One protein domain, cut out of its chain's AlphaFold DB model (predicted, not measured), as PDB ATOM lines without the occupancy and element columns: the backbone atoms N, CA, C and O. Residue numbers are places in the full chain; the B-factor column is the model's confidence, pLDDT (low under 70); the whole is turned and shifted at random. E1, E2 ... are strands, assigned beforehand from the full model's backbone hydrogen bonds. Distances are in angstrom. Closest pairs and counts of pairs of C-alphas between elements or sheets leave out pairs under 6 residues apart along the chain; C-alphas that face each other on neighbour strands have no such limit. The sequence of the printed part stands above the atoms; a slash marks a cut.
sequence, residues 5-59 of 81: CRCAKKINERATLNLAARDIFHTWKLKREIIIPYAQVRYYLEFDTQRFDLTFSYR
ATOM      1  N   CYS A   5       2.445  -9.889  25.593       75.31
ATOM      2  CA  CYS A   5       1.965 -10.550  24.385       75.31
ATOM      3  C   CYS A   5       1.604 -11.991  24.728       75.31
ATOM      4  O   CYS A   5       2.349 -12.673  25.434       75.31
ATOM      5  N   ARG A   6       0.470 -12.466  24.218       84.69
ATOM      6  CA  ARG A   6       0.035 -13.848  24.391       84.69
ATOM      7  C   ARG A   6      -0.399 -14.413  23.051       84.69
ATOM      8  O   ARG A   6      -1.264 -13.848  22.390       84.69
ATOM      9  N   CYS A   7       0.158 -15.562  22.698       89.31
ATOM     10  CA  CYS A   7      -0.237 -16.354  21.545       89.31
ATOM     11  C   CYS A   7      -0.720 -17.731  22.016       89.31
ATOM     12  O   CYS A   7      -0.151 -18.322  22.935       89.31
ATOM     13  N   ALA A   8      -1.783 -18.234  21.394       90.00
ATOM     14  CA  ALA A   8      -2.350 -19.545  21.679       90.00
ATOM     15  C   ALA A   8      -2.526 -20.318  20.373       90.00
ATOM     16  O   ALA A   8      -3.210 -19.859  19.457       90.00
ATOM     17  N   LYS A   9      -1.945 -21.515  20.298       92.94
ATOM     18  CA  LYS A   9      -2.121 -22.438  19.178       92.94
ATOM     19  C   LYS A   9      -2.872 -23.674  19.652       92.94
ATOM     20  O   LYS A   9      -2.378 -24.448  20.472       92.94
ATOM     21  N   LYS A  10      -4.065 -23.886  19.093       92.50
ATOM     22  CA  LYS A  10      -4.748 -25.182  19.182       92.50
ATOM     23  C   LYS A  10      -3.995 -26.176  18.302       92.50
ATOM     24  O   LYS A  10      -3.818 -25.921  17.112       92.50
ATOM     25  N   ILE A  11      -3.537 -27.272  18.901       90.62
ATOM     26  CA  ILE A  11      -2.887 -28.377  18.183       90.62
ATOM     27  C   ILE A  11      -3.963 -29.351  17.698       90.62
ATOM     28  O   ILE A  11      -3.935 -29.796  16.558       90.62
ATOM     29  N   ASN A  12      -4.946 -29.640  18.551       89.88
ATOM     30  CA  ASN A  12      -6.166 -30.371  18.218       89.88
ATOM     31  C   ASN A  12      -7.291 -29.943  19.185       89.88
ATOM     32  O   ASN A  12      -7.114 -29.012  19.973       89.88
ATOM     33  N   GLU A  13      -8.448 -30.611  19.161       88.38
ATOM     34  CA  GLU A  13      -9.576 -30.295  20.061       88.38
ATOM     35  C   GLU A  13      -9.256 -30.468  21.556       88.38
ATOM     36  O   GLU A  13      -9.942 -29.911  22.417       88.38
ATOM     37  N   ARG A  14      -8.210 -31.234  21.879       89.38
ATOM     38  CA  ARG A  14      -7.826 -31.589  23.250       89.38
ATOM     39  C   ARG A  14      -6.556 -30.892  23.721       89.38
ATOM     40  O   ARG A  14      -6.363 -30.782  24.925       89.38
ATOM     41  N   ALA A  15      -5.714 -30.411  22.814       92.00
ATOM     42  CA  ALA A  15      -4.379 -29.912  23.105       92.00
ATOM     43  C   ALA A  15      -4.216 -28.452  22.676       92.00
ATOM     44  O   ALA A  15      -4.552 -28.062  21.554       92.00
ATOM     45  N   THR A  16      -3.665 -27.631  23.564       94.25
ATOM     46  CA  THR A  16      -3.352 -26.223  23.297       94.25
ATOM     47  C   THR A  16      -1.959 -25.894  23.816       94.25
ATOM     48  O   THR A  16      -1.614 -26.244  24.944       94.25
ATOM     49  N   LEU A  17      -1.177 -25.203  22.990       95.19
ATOM     50  CA  LEU A  17       0.104 -24.618  23.359       95.19
ATOM     51  C   LEU A  17      -0.064 -23.103  23.476       95.19
ATOM     52  O   LEU A  17      -0.524 -22.455  22.536       95.19
ATOM     53  N   ASN A  18       0.308 -22.545  24.619       94.38
ATOM     54  CA  ASN A  18       0.276 -21.112  24.872       94.38
ATOM     55  C   ASN A  18       1.696 -20.600  25.082       94.38
ATOM     56  O   ASN A  18       2.444 -21.166  25.875       94.38
ATOM     57  N   LEU A  19       2.022 -19.501  24.411       92.62
ATOM     58  CA  LEU A  19       3.226 -18.724  24.653       92.62
ATOM     59  C   LEU A  19       2.802 -17.353  25.172       92.62
ATOM     60  O   LEU A  19       2.031 -16.649  24.517       92.62
ATOM     61  N   ALA A  20       3.294 -16.973  26.343       90.88
ATOM     62  CA  ALA A  20       3.149 -15.627  26.866       90.88
ATOM     63  C   ALA A  20       4.531 -15.014  27.073       90.88
ATOM     64  O   ALA A  20       5.445 -15.667  27.562       90.88
ATOM     65  N   ALA A  21       4.678 -13.755  26.689       87.50
ATOM     66  CA  ALA A  21       5.894 -12.995  26.893       87.50
ATOM     67  C   ALA A  21       5.545 -11.691  27.606       87.50
ATOM     68  O   ALA A  21       4.617 -10.981  27.207       87.50
ATOM     69  N   ARG A  22       6.287 -11.385  28.666       85.75
ATOM     70  CA  ARG A  22       6.207 -10.128  29.402       85.75
ATOM     71  C   ARG A  22       7.516  -9.377  29.215       85.75
ATOM     72  O   ARG A  22       8.584  -9.968  29.346       85.75
ATOM     73  N   ASP A  23       7.388  -8.086  28.928       77.62
ATOM     74  CA  ASP A  23       8.521  -7.177  28.742       77.62
ATOM     75  C   ASP A  23       9.445  -7.579  27.569       77.62
ATOM     76  O   ASP A  23      10.660  -7.724  27.689       77.62
ATOM     77  N   ILE A  24       8.844  -7.784  26.387       73.06
ATOM     78  CA  ILE A  24       9.549  -8.223  25.162       73.06
ATOM     79  C   ILE A  24      10.663  -7.253  24.754       73.06
ATOM     80  O   ILE A  24      11.715  -7.687  24.298       73.06
ATOM     81  N   PHE A  25      10.444  -5.953  24.938       74.19
ATOM     82  CA  PHE A  25      11.402  -4.910  24.565       74.19
ATOM     83  C   PHE A  25      12.344  -4.513  25.710       74.19
ATOM     84  O   PHE A  25      13.023  -3.499  25.591       74.19
ATOM     85  N   HIS A  26      12.367  -5.288  26.804       67.12
ATOM     86  CA  HIS A  26      13.215  -5.066  27.977       67.12
ATOM     87  C   HIS A  26      13.194  -3.604  28.459       67.12
ATOM     88  O   HIS A  26      14.208  -2.911  28.526       67.12
ATOM     89  N   THR A  27      11.988  -3.098  28.710       65.38
ATOM     90  CA  THR A  27      11.750  -1.688  29.019       65.38
ATOM     91  C   THR A  27      12.010  -1.402  30.490       65.38
ATOM     92  O   THR A  27      11.270  -1.829  31.371       65.38
ATOM     93  N   TRP A  28      13.046  -0.615  30.770       59.66
ATOM     94  CA  TRP A  28      13.364  -0.205  32.134       59.66
ATOM     95  C   TRP A  28      12.448   0.937  32.566       59.66
ATOM     96  O   TRP A  28      12.578   2.075  32.112       59.66
ATOM     97  N   LYS A  29      11.515   0.650  33.474       64.31
ATOM     98  CA  LYS A  29      10.713   1.685  34.128       64.31
ATOM     99  C   LYS A  29      11.421   2.148  35.388       64.31
ATOM    100  O   LYS A  29      11.243   1.590  36.464       64.31
ATOM    101  N   LEU A  30      12.221   3.201  35.257       60.12
ATOM    102  CA  LEU A  30      12.835   3.840  36.412       60.12
ATOM    103  C   LEU A  30      11.773   4.654  37.167       60.12
ATOM    104  O   LEU A  30      11.453   5.782  36.790       60.12
ATOM    105  N   LYS A  31      11.212   4.095  38.242       60.78
ATOM    106  CA  LYS A  31      10.352   4.853  39.155       60.78
ATOM    107  C   LYS A  31      11.246   5.648  40.107       60.78
ATOM    108  O   LYS A  31      11.812   5.105  41.049       60.78
ATOM    109  N   ARG A  32      11.435   6.931  39.802       53.97
ATOM    110  CA  ARG A  32      12.260   7.861  40.582       53.97
ATOM    111  C   ARG A  32      11.366   8.714  41.473       53.97
ATOM    112  O   ARG A  32      10.306   9.160  41.050       53.97
ATOM    113  N   GLU A  33      11.819   8.963  42.683       55.41
ATOM    114  CA  GLU A  33      11.133   9.796  43.666       55.41
ATOM    115  C   GLU A  33      12.040  10.966  44.075       55.41
ATOM    116  O   GLU A  33      13.268  10.923  43.940       55.41
ATOM    117  N   ILE A  34      11.426  12.069  44.479       59.81
ATOM    118  CA  ILE A  34      12.090  13.343  44.743       59.81
ATOM    119  C   ILE A  34      11.756  13.716  46.182       59.81
ATOM    120  O   ILE A  34      10.588  13.721  46.564       59.81
ATOM    121  N   ILE A  35      12.783  14.015  46.972       57.44
ATOM    122  CA  ILE A  35      12.628  14.413  48.370       57.44
ATOM    123  C   ILE A  35      12.298  15.908  48.417       57.44
ATOM    124  O   ILE A  35      13.067  16.739  47.935       57.44
ATOM    125  N   ILE A  36      11.155  16.234  49.019       64.12
ATOM    126  CA  ILE A  36      10.754  17.591  49.403       64.12
ATOM    127  C   ILE A  36      11.095  17.735  50.896       64.12
ATOM    128  O   ILE A  36      10.766  16.829  51.669       64.12
ATOM    129  N   PRO A  37      11.771  18.812  51.335       67.38
ATOM    130  CA  PRO A  37      12.113  18.982  52.745       67.38
ATOM    131  C   PRO A  37      10.851  18.922  53.628       67.38
ATOM    132  O   PRO A  37       9.827  19.502  53.278       67.38
ATOM    133  N   TYR A  38      10.951  18.211  54.761       64.31
ATOM    134  CA  TYR A  38       9.881  17.849  55.718       64.31
ATOM    135  C   TYR A  38       8.952  16.673  55.358       64.31
ATOM    136  O   TYR A  38       8.020  16.397  56.112       64.31
ATOM    137  N   ALA A  39       9.218  15.915  54.290       61.44
ATOM    138  CA  ALA A  39       8.483  14.683  53.989       61.44
ATOM    139  C   ALA A  39       9.411  13.456  53.976       61.44
ATOM    140  O   ALA A  39      10.450  13.459  53.319       61.44
ATOM    141  N   GLN A  40       9.031  12.387  54.690       54.66
ATOM    142  CA  GLN A  40       9.647  11.068  54.518       54.66
ATOM    143  C   GLN A  40       9.114  10.443  53.239       54.66
ATOM    144  O   GLN A  40       7.904  10.284  53.079       54.66
ATOM    145  N   VAL A  41      10.023  10.056  52.353       57.38
ATOM    146  CA  VAL A  41       9.666   9.454  51.076       57.38
ATOM    147  C   VAL A  41      10.372   8.083  50.983       57.38
ATOM    148  O   VAL A  41      11.489   7.915  51.487       57.38
ATOM    149  N   ARG A  42       9.652   7.060  50.492       56.69
ATOM    150  CA  ARG A  42      10.096   5.655  50.406       56.69
ATOM    151  C   ARG A  42      10.113   5.158  48.960       56.69
ATOM    152  O   ARG A  42       9.049   4.946  48.372       56.69
ATOM    153  N   TYR A  43      11.311   4.810  48.498       58.38
ATOM    154  CA  TYR A  43      11.577   4.282  47.163       58.38
ATOM    155  C   TYR A  43      11.482   2.757  47.116       58.38
ATOM    156  O   TYR A  43      12.000   2.066  47.994       58.38
ATOM    157  N   TYR A  44      10.931   2.226  46.025       56.94
ATOM    158  CA  TYR A  44      10.999   0.802  45.693       56.94
ATOM    159  C   TYR A  44      11.494   0.653  44.253       56.94
ATOM    160  O   TYR A  44      10.920   1.242  43.335       56.94
ATOM    161  N   LEU A  45      12.559  -0.129  44.063       55.06
ATOM    162  CA  LEU A  45      13.009  -0.560  42.742       55.06
ATOM    163  C   LEU A  45      12.181  -1.774  42.318       55.06
ATOM    164  O   LEU A  45      12.344  -2.867  42.857       55.06
ATOM    165  N   GLU A  46      11.288  -1.571  41.357       60.91
ATOM    166  CA  GLU A  46      10.565  -2.656  40.698       60.91
ATOM    167  C   GLU A  46      11.344  -3.049  39.437       60.91
ATOM    168  O   GLU A  46      11.320  -2.348  38.427       60.91
ATOM    169  N   PHE A  47      12.099  -4.146  39.520       59.56
ATOM    170  CA  PHE A  47      12.741  -4.737  38.350       59.56
ATOM    171  C   PHE A  47      11.701  -5.556  37.578       59.56
ATOM    172  O   PHE A  47      11.398  -6.695  37.941       59.56
ATOM    173  N   ASP A  48      11.163  -4.986  36.499       65.19
ATOM    174  CA  ASP A  48      10.421  -5.757  35.500       65.19
ATOM    175  C   ASP A  48      11.409  -6.769  34.875       65.19
ATOM    176  O   ASP A  48      12.347  -6.405  34.170       65.19
ATOM    177  N   THR A  49      11.264  -8.059  35.202       71.25
ATOM    178  CA  THR A  49      12.094  -9.128  34.621       71.25
ATOM    179  C   THR A  49      11.470  -9.592  33.310       71.25
ATOM    180  O   THR A  49      10.276  -9.916  33.275       71.25
ATOM    181  N   GLN A  50      12.269  -9.678  32.243       82.19
ATOM    182  CA  GLN A  50      11.822 -10.276  30.987       82.19
ATOM    183  C   GLN A  50      11.469 -11.747  31.225       82.19
ATOM    184  O   GLN A  50      12.282 -12.524  31.727       82.19
ATOM    185  N   ARG A  51      10.240 -12.131  30.878       84.62
ATOM    186  CA  ARG A  51       9.717 -13.466  31.175       84.62
ATOM    187  C   ARG A  51       9.006 -14.057  29.971       84.62
ATOM    188  O   ARG A  51       8.123 -13.421  29.399       84.62
ATOM    189  N   PHE A  52       9.351 -15.300  29.655       89.19
ATOM    190  CA  PHE A  52       8.682 -16.116  28.648       89.19
ATOM    191  C   PHE A  52       8.065 -17.337  29.324       89.19
ATOM    192  O   PHE A  52       8.767 -18.142  29.928       89.19
ATOM    193  N   ASP A  53       6.748 -17.472  29.217       90.81
ATOM    194  CA  ASP A  53       5.988 -18.597  29.742       90.81
ATOM    195  C   ASP A  53       5.505 -19.469  28.581       90.81
ATOM    196  O   ASP A  53       4.701 -19.036  27.751       90.81
ATOM    197  N   LEU A  54       5.967 -20.720  28.548       93.38
ATOM    198  CA  LEU A  54       5.459 -21.750  27.648       93.38
ATOM    199  C   LEU A  54       4.553 -22.692  28.439       93.38
ATOM    200  O   LEU A  54       4.983 -23.327  29.399       93.38
ATOM    201  N   THR A  55       3.285 -22.783  28.055       95.12
ATOM    202  CA  THR A  55       2.302 -23.635  28.729       95.12
ATOM    203  C   THR A  55       1.688 -24.615  27.746       95.12
ATOM    204  O   THR A  55       1.073 -24.214  26.758       95.12
ATOM    205  N   PHE A  56       1.798 -25.904  28.055       94.69
ATOM    206  CA  PHE A  56       1.105 -26.971  27.346       94.69
ATOM    207  C   PHE A  56      -0.116 -27.426  28.149       94.69
ATOM    208  O   PHE A  56      -0.047 -27.604  29.364       94.69
ATOM    209  N   SER A  57      -1.254 -27.602  27.484       93.25
ATOM    210  CA  SER A  57      -2.490 -28.075  28.111       93.25
ATOM    211  C   SER A  57      -3.106 -29.193  27.285       93.25
ATOM    212  O   SER A  57      -3.292 -29.028  26.080       93.25
ATOM    213  N   TYR A  58      -3.471 -30.297  27.941       92.75
ATOM    214  CA  TYR A  58      -4.132 -31.446  27.325       92.75
ATOM    215  C   TYR A  58      -5.385 -31.837  28.117       92.75
ATOM    216  O   TYR A  58      -5.334 -32.011  29.333       92.75
ATOM    217  N   ARG A  59      -6.521 -31.968  27.431       89.50
ATOM    218  CA  ARG A  59      -7.806 -32.373  28.010       89.50
ATOM    219  C   ARG A  59      -8.004 -33.875  27.838       89.50
ATOM    220  O   ARG A  59      -8.171 -34.358  26.718       89.50
TER     221      ARG A  59
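Overview. This is residues 5 to 59 of the 81 residues of an uncharacterized protein of Niastella populi (UniProt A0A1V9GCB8). A small three-stranded sheet, E1, E2 and E3 side by side, makes one end of a long thin shape, and the long link from E2 to E3 runs out from it as an arm that folds back at its far tip. Residues 35 to 40, at that tip, stick out free of the rest. The printed part has 55 residues with no named helix and three named strands, E1, E2 and E3 in that order along the chain, which is also their order across the antiparallel sheet; the class is all strand, though the strands hold 22 of the 55 residues. The whole is extended, with a radius of gyration of the C-alphas of 19.6 A and spans of 63 by 22 by 11 A, its length made by the sheet and the arm together.

Along the chain. The printed part begins with E1, residues 5 to 10, which starts at C-alpha 5 at (1.965, -10.550, 24.385) and is 16.9 A long from first to last C-alpha. After residues 11 to 14 comes E2, residues 15 to 22, 23.3 A long, which ends at C-alpha 22 at (6.207, -10.128, 29.402). Residues 23 to 50 hold no named element; within them C-alpha 38 is at (9.881, 17.849, 55.718). E3, residues 51 to 58, is 23.0 A long and ends at C-alpha 58 at (-4.132, -31.446, 27.325), with Arg 59 after it.

Arrangement. The three strands form a meander, each strand the antiparallel neighbour of the one before. E1 and E2 are a hairpin, with 171 degrees between their directions. The C-alphas of Arg 6 and Ala 20 face each other at 4.4 A, and N 7 and O 19 are within hydrogen-bond range at 2.8 A, as are N 19 and O 7 at 2.9 A. E2 and E3 are also a hairpin, with 168 degrees between their directions. The C-alphas of Ala 15 and Tyr 58 face each other at 4.5 A, and N 18 and O 55 are within hydrogen-bond range at 2.8 A, as are N 55 and O 18 at 2.8 A. E2 is the inner strand, and E1 and E3 are the edge strands. The sheet's C-alphas lie up to 2.3 A off the best plane through them.

Size, cuts and confidence. The outline is a rod, and the two C-alphas farthest apart are those of Asn 12 and Tyr 38, at 63.2 A. The C-alphas of Cys 5 and Arg 59, the first and last printed residues, are 24.2 A apart. The link from E1 to E2 is tight, with 4 residues, and the link from E2 to E3 is long, with 28. The printed part has no cut. The mean pLDDT of the printed part is 76.4, and the model's confidence is low, under 70, in residues 26 to 48.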